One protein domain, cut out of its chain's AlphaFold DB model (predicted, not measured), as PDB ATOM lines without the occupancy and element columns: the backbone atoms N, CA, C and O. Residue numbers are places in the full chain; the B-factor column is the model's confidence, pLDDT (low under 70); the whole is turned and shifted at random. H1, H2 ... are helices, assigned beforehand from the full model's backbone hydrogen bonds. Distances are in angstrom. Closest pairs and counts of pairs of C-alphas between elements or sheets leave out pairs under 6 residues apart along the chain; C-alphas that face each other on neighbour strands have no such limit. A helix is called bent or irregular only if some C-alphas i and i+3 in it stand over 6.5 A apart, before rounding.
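What this domain is: This is residues 457 to 555 of the 566 residues of the protein "3'-5' exonuclease domain-containing protein" of Mixia osmundae (strain CBS 9802 / IAM 14324 / JCM 22182 / KY 12970) (UniProt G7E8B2). A compact head of five short helices has one long, bent helix leading away from it, and the far part of that helix, residues 536 to 555, sticks out as a free arm. In the head H1, H2 and H3 pack crossed on one another, while H4 and H5 meet at a corner. The printed part has 99 residues, all helix in class, with six named helices, H1 to H6 in chain order, and no named strand. The whole is loose, with a radius of gyration of the C-alphas of 17.6 A, and spans 60 by 26 by 21 A, the arm making the length.

Where its parts are: Find C-alpha 457 at (154.479, 154.889, 149.997); from there H1 runs to residue 466, 13.8 A. Next come H2, residues 472 to 478, and H3, residues 483 to 494, 17.0 A. H4 holds residues 504 to 512 and H5 residues 515 to 520. H6, residues 522 to 555, was assigned as one helix by its hydrogen bonds but is bent: C-alphas 541 and 544 are 6.7 A apart. Its arms are H6a, residues 522 to 541, 29.2 A, and H6b, residues 544 to 555, 16.6 A, ending at (171.314, 107.067, 166.576).

How they stand to each other: Look at the C-alphas of Trp 462 and Ile 490, 4.5 A apart, the closest where H1 and H3 touch, about perpendicular at 88 degrees. H3 touches H2 with residues 483 to 487 alone, closest at C-alphas 476 and 483, 5.1 A. H6a is near H3 and H4. Every O i to N i+4 pair is within hydrogen-bond range in H1, H2, H4, H5 and H6b, against 6 of 8 in H3 and 15 of 16 in H6a.

The domain as a whole: The printed part has no cut and no long link. Look for pLDDT under 70 in 38 residues, among them 530 to 555.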
ATOM      1  N   ARG A 457     155.873 155.094 149.563       81.12
ATOM      2  CA  ARG A 457     154.479 154.889 149.997       81.12
ATOM      3  C   ARG A 457     153.811 153.613 149.481       81.12
ATOM      4  O   ARG A 457     152.771 153.227 149.991       81.12
ATOM      5  N   GLN A 458     154.335 152.990 148.434       86.81
ATOM      6  CA  GLN A 458     153.848 151.689 147.967       86.81
ATOM      7  C   GLN A 458     154.533 150.550 148.729       86.81
ATOM      8  O   GLN A 458     153.906 149.522 148.943       86.81
ATOM      9  N   LEU A 459     155.773 150.767 149.187       82.38
ATOM     10  CA  LEU A 459     156.480 149.863 150.096       82.38
ATOM     11  C   LEU A 459     155.884 149.932 151.511       82.38
ATOM     12  O   LEU A 459     155.430 148.915 152.002       82.38
ATOM     13  N   GLU A 460     155.718 151.129 152.078       82.56
ATOM     14  CA  GLU A 460     155.050 151.369 153.373       82.56
ATOM     15  C   GLU A 460     153.625 150.771 153.414       82.56
ATOM     16  O   GLU A 460     153.247 150.122 154.384       82.56
ATOM     17  N   ALA A 461     152.840 150.907 152.335       85.88
ATOM     18  CA  ALA A 461     151.512 150.285 152.238       85.88
ATOM     19  C   ALA A 461     151.567 148.752 152.218       85.88
ATOM     20  O   ALA A 461     150.650 148.096 152.707       85.88
ATOM     21  N   TRP A 462     152.608 148.191 151.604       85.38
ATOM     22  CA  TRP A 462     152.846 146.755 151.569       85.38
ATOM     23  C   TRP A 462     153.349 146.242 152.922       85.38
ATOM     24  O   TRP A 462     152.827 145.239 153.378       85.38
ATOM     25  N   GLU A 463     154.267 146.939 153.592       83.31
ATOM     26  CA  GLU A 463     154.808 146.589 154.915       83.31
ATOM     27  C   GLU A 463     153.714 146.617 155.996       83.31
ATOM     28  O   GLU A 463     153.534 145.632 156.711       83.31
ATOM     29  N   LEU A 464     152.900 147.682 156.053       81.50
ATOM     30  CA  LEU A 464     151.745 147.762 156.963       81.50
ATOM     31  C   LEU A 464     150.751 146.615 156.730       81.50
ATOM     32  O   LEU A 464     150.229 146.034 157.680       81.50
ATOM     33  N   TRP A 465     150.506 146.260 155.465       86.50
ATOM     34  CA  TRP A 465     149.632 145.139 155.140       86.50
ATOM     35  C   TRP A 465     150.270 143.798 155.508       86.50
ATOM     36  O   TRP A 465     149.636 143.002 156.188       86.50
ATOM     37  N   HIS A 466     151.481 143.523 155.033       83.12
ATOM     38  CA  HIS A 466     152.137 142.217 155.063       83.12
ATOM     39  C   HIS A 466     152.719 141.869 156.437       83.12
ATOM     40  O   HIS A 466     152.515 140.756 156.909       83.12
ATOM     41  N   GLU A 467     153.428 142.802 157.075       79.12
ATOM     42  CA  GLU A 467     154.177 142.550 158.314       79.12
ATOM     43  C   GLU A 467     153.384 142.912 159.574       79.12
ATOM     44  O   GLU A 467     153.548 142.268 160.607       79.12
ATOM     45  N   GLN A 468     152.518 143.930 159.502       77.12
ATOM     46  CA  GLN A 468     151.753 144.440 160.656       77.12
ATOM     47  C   GLN A 468     150.280 143.994 160.661       77.12
ATOM     48  O   GLN A 468     149.500 144.437 161.499       77.12
ATOM     49  N   ASP A 469     149.903 143.118 159.724       80.50
ATOM     50  CA  ASP A 469     148.551 142.580 159.523       80.50
ATOM     51  C   ASP A 469     147.432 143.646 159.384       80.50
ATOM     52  O   ASP A 469     146.249 143.340 159.530       80.50
ATOM     53  N   GLU A 470     147.750 144.900 159.023       78.50
ATOM     54  CA  GLU A 470     146.730 145.954 158.950       78.50
ATOM     55  C   GLU A 470     145.710 145.728 157.816       78.50
ATOM     56  O   GLU A 470     146.051 145.451 156.661       78.50
ATOM     57  N   GLU A 471     144.429 145.941 158.128       83.56
ATOM     58  CA  GLU A 471     143.349 145.969 157.135       83.56
ATOM     59  C   GLU A 471     143.480 147.188 156.191       83.56
ATOM     60  O   GLU A 471     143.862 148.277 156.633       83.56
ATOM     61  N   PRO A 472     143.085 147.087 154.904       82.56
ATOM     62  CA  PRO A 472     143.231 148.176 153.932       82.56
ATOM     63  C   PRO A 472     142.562 149.494 154.348       82.56
ATOM     64  O   PRO A 472     143.023 150.576 153.979       82.56
ATOM     65  N   GLU A 473     141.477 149.435 155.117       79.19
ATOM     66  CA  GLU A 473     140.823 150.601 155.707       79.19
ATOM     67  C   GLU A 473     141.671 151.297 156.790       79.19
ATOM     68  O   GLU A 473     141.596 152.523 156.893       79.19
ATOM     69  N   ALA A 474     142.478 150.562 157.563       72.75
ATOM     70  CA  ALA A 474     143.401 151.121 158.557       72.75
ATOM     71  C   ALA A 474     144.606 151.779 157.867       72.75
ATOM     72  O   ALA A 474     144.877 152.960 158.097       72.75
ATOM     73  N   ILE A 475     145.195 151.088 156.887       78.25
ATOM     74  CA  ILE A 475     146.283 151.602 156.040       78.25
ATOM     75  C   ILE A 475     145.853 152.892 155.320       78.25
ATOM     76  O   ILE A 475     146.609 153.863 155.248       78.25
ATOM     77  N   ALA A 476     144.605 152.967 154.834       79.75
ATOM     78  CA  ALA A 476     144.055 154.188 154.232       79.75
ATOM     79  C   ALA A 476     144.077 155.391 155.192       79.75
ATOM     80  O   ALA A 476     144.344 156.519 154.765       79.75
ATOM     81  N   ILE A 477     143.775 155.150 156.472       66.38
ATOM     82  CA  ILE A 477     143.757 156.160 157.535       66.38
ATOM     83  C   ILE A 477     145.190 156.565 157.884       66.38
ATOM     84  O   ILE A 477     145.505 157.752 157.794       66.38
ATOM     85  N   SER A 478     146.048 155.589 158.203       67.50
ATOM     86  CA  SER A 478     147.458 155.783 158.568       67.50
ATOM     87  C   SER A 478     148.206 156.592 157.499       67.50
ATOM     88  O   SER A 478     148.700 157.695 157.746       67.50
ATOM     89  N   MET A 479     148.144 156.143 156.244       77.75
ATOM     90  CA  MET A 479     148.868 156.758 155.128       77.75
ATOM     91  C   MET A 479     148.171 157.988 154.515       77.75
ATOM     92  O   MET A 479     148.709 158.636 153.605       77.75
ATOM     93  N   SER A 480     146.961 158.327 154.982       73.06
ATOM     94  CA  SER A 480     146.121 159.413 154.450       73.06
ATOM     95  C   SER A 480     145.842 159.313 152.937       73.06
ATOM     96  O   SER A 480     145.901 160.311 152.203       73.06
ATOM     97  N   ILE A 481     145.530 158.106 152.454       78.31
ATOM     98  CA  ILE A 481     145.175 157.814 151.052       78.31
ATOM     99  C   ILE A 481     143.727 157.310 150.930       78.31
ATOM    100  O   ILE A 481     143.040 157.070 151.917       78.31
ATOM    101  N   GLN A 482     143.190 157.217 149.709       72.62
ATOM    102  CA  GLN A 482     141.847 156.649 149.522       72.62
ATOM    103  C   GLN A 482     141.893 155.117 149.680       72.62
ATOM    104  O   GLN A 482     142.812 154.510 149.133       72.62
ATOM    105  N   PRO A 483     140.893 154.462 150.304       69.62
ATOM    106  CA  PRO A 483     140.853 152.995 150.416       69.62
ATOM    107  C   PRO A 483     140.929 152.268 149.062       69.62
ATOM    108  O   PRO A 483     141.572 151.232 148.927       69.62
ATOM    109  N   THR A 484     140.362 152.862 148.005       69.12
ATOM    110  CA  THR A 484     140.464 152.358 146.619       69.12
ATOM    111  C   THR A 484     141.870 152.470 146.016       69.12
ATOM    112  O   THR A 484     142.121 151.936 144.943       69.12
ATOM    113  N   THR A 485     142.769 153.219 146.653       81.94
ATOM    114  CA  THR A 485     144.167 153.407 146.244       81.94
ATOM    115  C   THR A 485     145.107 152.493 147.026       81.94
ATOM    116  O   THR A 485     146.094 152.050 146.447       81.94
ATOM    117  N   VAL A 486     144.776 152.156 148.281       85.56
ATOM    118  CA  VAL A 486     145.564 151.251 149.144       85.56
ATOM    119  C   VAL A 486     145.873 149.936 148.439       85.56
ATOM    120  O   VAL A 486     147.035 149.566 148.330       85.56
ATOM    121  N   VAL A 487     144.867 149.269 147.868       86.12
ATOM    122  CA  VAL A 487     145.077 147.972 147.201       86.12
ATOM    123  C   VAL A 487     146.003 148.100 145.986       86.12
ATOM    124  O   VAL A 487     146.887 147.273 145.804       86.12
ATOM    125  N   SER A 488     145.899 149.174 145.201       85.44
ATOM    126  CA  SER A 488     146.859 149.443 144.119       85.44
ATOM    127  C   SER A 488     148.269 149.771 144.623       85.44
ATOM    128  O   SER A 488     149.224 149.615 143.867       85.44
ATOM    129  N   TYR A 489     148.415 150.254 145.861       88.56
ATOM    130  CA  TYR A 489     149.717 150.522 146.472       88.56
ATOM    131  C   TYR A 489     150.348 149.235 147.009       88.56
ATOM    132  O   TYR A 489     151.487 148.961 146.646       88.56
ATOM    133  N   ILE A 490     149.582 148.410 147.735       87.38
ATOM    134  CA  ILE A 490     149.975 147.058 148.169       87.38
ATOM    135  C   ILE A 490     150.441 146.233 146.960       87.38
ATOM    136  O   ILE A 490     151.543 145.696 146.975       87.38
ATOM    137  N   MET A 491     149.658 146.190 145.873       85.81
ATOM    138  CA  MET A 491     149.994 145.384 144.687       85.81
ATOM    139  C   MET A 491     151.272 145.843 143.962       85.81
ATOM    140  O   MET A 491     151.997 145.006 143.427       85.81
ATOM    141  N   GLU A 492     151.578 147.145 143.933       86.12
ATOM    142  CA  GLU A 492     152.807 147.656 143.295       86.12
ATOM    143  C   GLU A 492     154.026 147.609 144.243       86.12
ATOM    144  O   GLU A 492     155.155 147.508 143.763       86.12
ATOM    145  N   GLY A 493     153.818 147.606 145.568       82.69
ATOM    146  CA  GLY A 493     154.843 147.264 146.565       82.69
ATOM    147  C   GLY A 493     155.233 145.784 146.497       82.69
ATOM    148  O   GLY A 493     156.396 145.465 146.248       82.69
ATOM    149  N   MET A 494     154.239 144.891 146.571       79.62
ATOM    150  CA  MET A 494     154.370 143.431 146.421       79.62
ATOM    151  C   MET A 494     155.163 143.036 145.172       79.62
ATOM    152  O   MET A 494     156.035 142.173 145.212       79.62
ATOM    153  N   ARG A 495     154.919 143.725 144.049       75.12
ATOM    154  CA  ARG A 495     155.617 143.519 142.769       75.12
ATOM    155  C   ARG A 495     157.146 143.654 142.854       75.12
ATOM    156  O   ARG A 495     157.845 143.238 141.930       75.12
ATOM    157  N   ARG A 496     157.673 144.275 143.914       70.81
ATOM    158  CA  ARG A 496     159.109 144.440 144.175       70.81
ATOM    159  C   ARG A 496     159.649 143.552 145.295       70.81
ATOM    160  O   ARG A 496     160.863 143.403 145.350       70.81
ATOM    161  N   GLN A 497     158.789 142.961 146.121       66.81
ATOM    162  CA  GLN A 497     159.158 142.057 147.215       66.81
ATOM    163  C   GLN A 497     158.672 140.621 146.933       66.81
ATOM    164  O   GLN A 497     158.117 139.959 147.796       66.81
ATOM    165  N   LEU A 498     158.885 140.131 145.702       57.38
ATOM    166  CA  LEU A 498     158.473 138.787 145.250       57.38
ATOM    167  C   LEU A 498     159.109 137.626 146.041       57.38
ATOM    168  O   LEU A 498     158.612 136.504 145.969       57.38
ATOM    169  N   ASP A 499     160.176 137.897 146.793       55.00
ATOM    170  CA  ASP A 499     160.835 136.934 147.682       55.00
ATOM    171  C   ASP A 499     160.061 136.737 149.006       55.00
ATOM    172  O   ASP A 499     160.197 135.703 149.656       55.00
ATOM    173  N   LEU A 500     159.200 137.694 149.381       57.00
ATOM    174  CA  LEU A 500     158.276 137.603 150.514       57.00
ATOM    175  C   LEU A 500     156.905 137.162 149.992       57.00
ATOM    176  O   LEU A 500     156.120 137.959 149.474       57.00
ATOM    177  N   GLN A 501     156.640 135.857 150.077       60.72
ATOM    178  CA  GLN A 501     155.386 135.271 149.606       60.72
ATOM    179  C   GLN A 501     154.208 135.754 150.477       60.72
ATOM    180  O   GLN A 501     154.176 135.430 151.665       60.72
ATOM    181  N   PRO A 502     153.220 136.485 149.921       66.31
ATOM    182  CA  PRO A 502     152.049 136.904 150.683       66.31
ATOM    183  C   PRO A 502     151.207 135.693 151.093       66.31
ATOM    184  O   PRO A 502     151.063 134.746 150.318       66.31
ATOM    185  N   HIS A 503     150.538 135.774 152.246       66.81
ATOM    186  CA  HIS A 503     149.508 134.799 152.610       66.81
ATOM    187  C   HIS A 503     148.425 134.727 151.509       66.81
ATOM    188  O   HIS A 503     147.737 135.731 151.271       66.81
ATOM    189  N   PRO A 504     148.252 133.575 150.827       67.31
ATOM    190  CA  PRO A 504     147.444 133.489 149.609       67.31
ATOM    191  C   PRO A 504     145.963 133.787 149.867       67.31
ATOM    192  O   PRO A 504     145.343 134.520 149.095       67.31
ATOM    193  N   ASP A 505     145.420 133.326 150.996       70.75
ATOM    194  CA  ASP A 505     144.038 133.604 151.406       70.75
ATOM    195  C   ASP A 505     143.791 135.099 151.624       70.75
ATOM    196  O   ASP A 505     142.755 135.640 151.234       70.75
ATOM    197  N   ARG A 506     144.774 135.801 152.198       79.38
ATOM    198  CA  ARG A 506     144.691 137.234 152.495       79.38
ATOM    199  C   ARG A 506     144.796 138.071 151.218       79.38
ATOM    200  O   ARG A 506     144.060 139.047 151.061       79.38
ATOM    201  N   LEU A 507     145.628 137.644 150.262       81.25
ATOM    202  CA  LEU A 507     145.687 138.219 148.914       81.25
ATOM    203  C   LEU A 507     144.370 138.007 148.143       81.25
ATOM    204  O   LEU A 507     143.868 138.940 147.511       81.25
ATOM    205  N   GLU A 508     143.755 136.826 148.229       79.50
ATOM    206  CA  GLU A 508     142.435 136.589 147.634       79.50
ATOM    207  C   GLU A 508     141.328 137.387 148.338       79.50
ATOM    208  O   GLU A 508     140.509 138.000 147.655       79.50
ATOM    209  N   MET A 509     141.328 137.512 149.671       78.69
ATOM    210  CA  MET A 509     140.396 138.394 150.396       78.69
ATOM    211  C   MET A 509     140.510 139.863 149.955       78.69
ATOM    212  O   MET A 509     139.488 140.539 149.772       78.69
ATOM    213  N   LEU A 510     141.739 140.345 149.737       82.44
ATOM    214  CA  LEU A 510     142.038 141.692 149.248       82.44
ATOM    215  C   LEU A 510     141.486 141.924 147.828       82.44
ATOM    216  O   LEU A 510     140.881 142.965 147.541       82.44
ATOM    217  N   LEU A 511     141.664 140.944 146.938       81.00
ATOM    218  CA  LEU A 511     141.332 141.047 145.513       81.00
ATOM    219  C   LEU A 511     139.889 140.645 145.172       81.00
ATOM    220  O   LEU A 511     139.337 141.166 144.198       81.00
ATOM    221  N   HIS A 512     139.238 139.798 145.974       77.88
ATOM    222  CA  HIS A 512     137.851 139.352 145.783       77.88
ATOM    223  C   HIS A 512     136.872 140.531 145.701       77.88
ATOM    224  O   HIS A 512     135.929 140.530 144.909       77.88
ATOM    225  N   LYS A 513     137.122 141.584 146.491       70.25
ATOM    226  CA  LYS A 513     136.312 142.810 146.505       70.25
ATOM    227  C   LYS A 513     136.641 143.772 145.347       70.25
ATOM    228  O   LYS A 513     135.898 144.733 145.148       70.25
ATOM    229  N   GLN A 514     137.724 143.556 144.585       77.50
ATOM    230  CA  GLN A 514     138.271 144.519 143.608       77.50
ATOM    231  C   GLN A 514     138.635 143.878 142.243       77.50
ATOM    232  O   GLN A 514     139.808 143.830 141.858       77.50
ATOM    233  N   PRO A 515     137.640 143.445 141.438       77.00
ATOM    234  CA  PRO A 515     137.871 142.690 140.198       77.00
ATOM    235  C   PRO A 515     138.665 143.451 139.123       77.00
ATOM    236  O   PRO A 515     139.385 142.831 138.343       77.00
ATOM    237  N   VAL A 516     138.579 144.787 139.090       77.31
ATOM    238  CA  VAL A 516     139.354 145.624 138.153       77.31
ATOM    239  C   VAL A 516     140.855 145.530 138.448       77.31
ATOM    240  O   VAL A 516     141.649 145.349 137.527       77.31
ATOM    241  N   ILE A 517     141.239 145.575 139.728       78.38
ATOM    242  CA  ILE A 517     142.634 145.420 140.156       78.38
ATOM    243  C   ILE A 517     143.098 143.979 139.911       78.38
ATOM    244  O   ILE A 517     144.167 143.774 139.339       78.38
ATOM    245  N   ARG A 518     142.271 142.974 140.241       81.56
ATOM    246  CA  ARG A 518     142.585 141.556 139.973       81.56
ATOM    247  C   ARG A 518     142.876 141.299 138.488       81.56
ATOM    248  O   ARG A 518     143.804 140.566 138.166       81.56
ATOM    249  N   HIS A 519     142.144 141.946 137.579       80.38
ATOM    250  CA  HIS A 519     142.430 141.883 136.143       80.38
ATOM    251  C   HIS A 519     143.737 142.609 135.773       80.38
ATOM    252  O   HIS A 519     144.586 142.031 135.092       80.38
ATOM    253  N   GLN A 520     143.934 143.839 136.267       78.75
ATOM    254  CA  GLN A 520     145.128 144.661 136.015       78.75
ATOM    255  C   GLN A 520     146.440 143.971 136.431       78.75
ATOM    256  O   GLN A 520     147.433 144.062 135.711       78.75
ATOM    257  N   TYR A 521     146.441 143.255 137.559       79.62
ATOM    258  CA  TYR A 521     147.614 142.555 138.102       79.62
ATOM    259  C   TYR A 521     147.594 141.034 137.858       79.62
ATOM    260  O   TYR A 521     148.408 140.312 138.428       79.62
ATOM    261  N   SER A 522     146.714 140.538 136.982       80.44
ATOM    262  CA  SER A 522     146.522 139.103 136.689       80.44
ATOM    263  C   SER A 522     147.820 138.318 136.450       80.44
ATOM    264  O   SER A 522     147.985 137.232 136.998       80.44
ATOM    265  N   LYS A 523     148.777 138.887 135.704       77.50
ATOM    266  CA  LYS A 523     150.090 138.260 135.455       77.50
ATOM    267  C   LYS A 523     150.947 138.110 136.717       77.50
ATOM    268  O   LYS A 523     151.615 137.095 136.863       77.50
ATOM    269  N   LEU A 524     150.918 139.095 137.618       77.44
ATOM    270  CA  LEU A 524     151.651 139.048 138.889       77.44
ATOM    271  C   LEU A 524     151.032 138.004 139.829       77.44
ATOM    272  O   LEU A 524     151.748 137.235 140.456       77.44
ATOM    273  N   ILE A 525     149.699 137.932 139.863       79.12
ATOM    274  CA  ILE A 525     148.951 136.943 140.653       79.12
ATOM    275  C   ILE A 525     149.261 135.516 140.166       79.12
ATOM    276  O   ILE A 525     149.537 134.638 140.978       79.12
ATOM    277  N   GLN A 526     149.297 135.294 138.847       77.38
ATOM    278  CA  GLN A 526     149.705 134.011 138.254       77.38
ATOM    279  C   GLN A 526     151.155 133.637 138.594       77.38
ATOM    280  O   GLN A 526     151.432 132.475 138.881       77.38
ATOM    281  N   GLN A 527     152.075 134.609 138.596       73.94
ATOM    282  CA  GLN A 527     153.471 134.383 138.985       73.94
ATOM    283  C   GLN A 527     153.590 133.939 140.449       73.94
ATOM    284  O   GLN A 527     154.277 132.955 140.712       73.94
ATOM    285  N   ILE A 528     152.880 134.601 141.371       72.00
ATOM    286  CA  ILE A 528     152.858 134.244 142.800       72.00
ATOM    287  C   ILE A 528     152.297 132.830 143.001       72.00
ATOM    288  O   ILE A 528     152.949 132.011 143.640       72.00
ATOM    289  N   ALA A 529     151.157 132.500 142.381       70.25
ATOM    290  CA  ALA A 529     150.573 131.157 142.465       70.25
ATOM    291  C   ALA A 529     151.558 130.061 142.004       70.25
ATOM    292  O   ALA A 529     151.777 129.087 142.719       70.25
ATOM    293  N   SER A 530     152.238 130.273 140.870       67.56
ATOM    294  CA  SER A 530     153.251 129.333 140.357       67.56
ATOM    295  C   SER A 530     154.545 129.266 141.187       67.56
ATOM    296  O   SER A 530     155.328 128.328 141.034       67.56
ATOM    297  N   GLY A 531     154.800 130.270 142.032       63.44
ATOM    298  CA  GLY A 531     155.902 130.280 142.995       63.44
ATOM    299  C   GLY A 531     155.557 129.485 144.252       63.44
ATOM    300  O   GLY A 531     156.345 128.643 144.669       63.44
ATOM    301  N   ALA A 532     154.352 129.682 144.791       57.44
ATOM    302  CA  ALA A 532     153.851 128.952 145.953       57.44
ATOM    303  C   ALA A 532     153.804 127.430 145.718       57.44
ATOM    304  O   ALA A 532     154.271 126.673 146.568       57.44
ATOM    305  N   GLU A 533     153.337 126.977 144.546       53.31
ATOM    306  CA  GLU A 533     153.355 125.550 144.172       53.31
ATOM    307  C   GLU A 533     154.777 124.960 144.192       53.31
ATOM    308  O   GLU A 533     154.984 123.871 144.722       53.31
ATOM    309  N   ARG A 534     155.784 125.687 143.688       52.16
ATOM    310  CA  ARG A 534     157.184 125.219 143.698       52.16
ATOM    311  C   ARG A 534     157.768 125.133 145.104       52.16
ATOM    312  O   ARG A 534     158.545 124.222 145.369       52.16
ATOM    313  N   THR A 535     157.406 126.059 145.989       52.94
ATOM    314  CA  THR A 535     157.869 126.049 147.383       52.94
ATOM    315  C   THR A 535     157.239 124.902 148.175       52.94
ATOM    316  O   THR A 535     157.921 124.287 148.988       52.94
ATOM    317  N   LEU A 536     155.970 124.567 147.906       51.47
ATOM    318  CA  LEU A 536     155.297 123.408 148.503       51.47
ATOM    319  C   LEU A 536     155.903 122.081 148.016       51.47
ATOM    320  O   LEU A 536     156.239 121.241 148.844       51.47
ATOM    321  N   ILE A 537     156.145 121.934 146.708       49.16
ATOM    322  CA  ILE A 537     156.807 120.744 146.140       49.16
ATOM    323  C   ILE A 537     158.221 120.570 146.723       49.16
ATOM    324  O   ILE A 537     158.586 119.475 147.141       49.16
ATOM    325  N   ALA A 538     159.002 121.651 146.827       49.00
ATOM    326  CA  ALA A 538     160.337 121.604 147.428       49.00
ATOM    327  C   ALA A 538     160.311 121.285 148.935       49.00
ATOM    328  O   ALA A 538     161.247 120.676 149.447       49.00
ATOM    329  N   ALA A 539     159.254 121.680 149.655       52.25
ATOM    330  CA  ALA A 539     159.069 121.301 151.052       52.25
ATOM    331  C   ALA A 539     158.749 119.802 151.189       52.25
ATOM    332  O   ALA A 539     159.367 119.135 152.014       52.25
ATOM    333  N   GLU A 540     157.858 119.255 150.353       54.66
ATOM    334  CA  GLU A 540     157.535 117.819 150.340       54.66
ATOM    335  C   GLU A 540     158.742 116.946 149.946       54.66
ATOM    336  O   GLU A 540     158.981 115.924 150.589       54.66
ATOM    337  N   GLU A 541     159.571 117.368 148.980       55.38
ATOM    338  CA  GLU A 541     160.821 116.665 148.625       55.38
ATOM    339  C   GLU A 541     161.891 116.698 149.738       55.38
ATOM    340  O   GLU A 541     162.775 115.839 149.768       55.38
ATOM    341  N   LEU A 542     161.817 117.648 150.681       51.38
ATOM    342  CA  LEU A 542     162.753 117.762 151.808       51.38
ATOM    343  C   LEU A 542     162.311 117.007 153.072       51.38
ATOM    344  O   LEU A 542     163.161 116.719 153.920       51.38
ATOM    345  N   VAL A 543     161.034 116.625 153.204       54.38
ATOM    346  CA  VAL A 543     160.537 115.836 154.352       54.38
ATOM    347  C   VAL A 543     161.302 114.511 154.540       54.38
ATOM    348  O   VAL A 543     161.731 114.255 155.669       54.38
ATOM    349  N   PRO A 544     161.581 113.697 153.496       53.03
ATOM    350  CA  PRO A 544     162.383 112.477 153.647       53.03
ATOM    351  C   PRO A 544     163.797 112.744 154.182       53.03
ATOM    352  O   PRO A 544     164.328 111.953 154.957       53.03
ATOM    353  N   TYR A 545     164.398 113.877 153.803       48.81
ATOM    354  CA  TYR A 545     165.753 114.254 154.217       48.81
ATOM    355  C   TYR A 545     165.806 114.786 155.656       48.81
ATOM    356  O   TYR A 545     166.815 114.614 156.340       48.81
ATOM    357  N   ALA A 546     164.728 115.416 156.130       48.94
ATOM    358  CA  ALA A 546     164.595 115.861 157.515       48.94
ATOM    359  C   ALA A 546     164.375 114.680 158.478       48.94
ATOM    360  O   ALA A 546     165.029 114.621 159.518       48.94
ATOM    361  N   ILE A 547     163.528 113.712 158.106       55.75
ATOM    362  CA  ILE A 547     163.287 112.492 158.899       55.75
ATOM    363  C   ILE A 547     164.571 111.658 158.994       55.75
ATOM    364  O   ILE A 547     165.027 111.364 160.097       55.75
ATOM    365  N   ALA A 548     165.229 111.388 157.860       53.38
ATOM    366  CA  ALA A 548     166.487 110.640 157.832       53.38
ATOM    367  C   ALA A 548     167.627 111.325 158.609       53.38
ATOM    368  O   ALA A 548     168.586 110.663 158.996       53.38
ATOM    369  N   ARG A 549     167.552 112.644 158.838       48.56
ATOM    370  CA  ARG A 549     168.518 113.377 159.664       48.56
ATOM    371  C   ARG A 549     168.217 113.266 161.158       48.56
ATOM    372  O   ARG A 549     169.161 113.092 161.920       48.56
ATOM    373  N   ALA A 550     166.944 113.321 161.554       54.28
ATOM    374  CA  ALA A 550     166.533 113.110 162.942       54.28
ATOM    375  C   ALA A 550     166.885 111.689 163.417       54.28
ATOM    376  O   ALA A 550     167.531 111.529 164.448       54.28
ATOM    377  N   GLU A 551     166.600 110.665 162.601       58.78
ATOM    378  CA  GLU A 551     166.978 109.272 162.895       58.78
ATOM    379  C   GLU A 551     168.506 109.082 163.014       58.78
ATOM    380  O   GLU A 551     168.977 108.234 163.772       58.78
ATOM    381  N   LEU A 552     169.307 109.891 162.305       52.59
ATOM    382  CA  LEU A 552     170.776 109.857 162.371       52.59
ATOM    383  C   LEU A 552     171.374 110.654 163.543       52.59
ATOM    384  O   LEU A 552     172.575 110.536 163.806       52.59
ATOM    385  N   GLU A 553     170.573 111.502 164.188       54.84
ATOM    386  CA  GLU A 553     170.930 112.261 165.388       54.84
ATOM    387  C   GLU A 553     170.512 111.456 166.643       54.84
ATOM    388  O   GLU A 553     171.372 111.207 167.488       54.84
ATOM    389  N   ASP A 554     169.317 110.847 166.677       53.19
ATOM    390  CA  ASP A 554     168.916 109.877 167.723       53.19
ATOM    391  C   ASP A 554     169.857 108.650 167.784       53.19
ATOM    392  O   ASP A 554     170.225 108.174 168.861       53.19
ATOM    393  N   ALA A 555     170.336 108.160 166.632       54.72
ATOM    394  CA  ALA A 555     171.314 107.067 166.576       54.72
ATOM    395  C   ALA A 555     172.730 107.449 167.067       54.72
ATOM    396  O   ALA A 555     173.585 106.569 167.201       54.72
TER     397      ALA A 555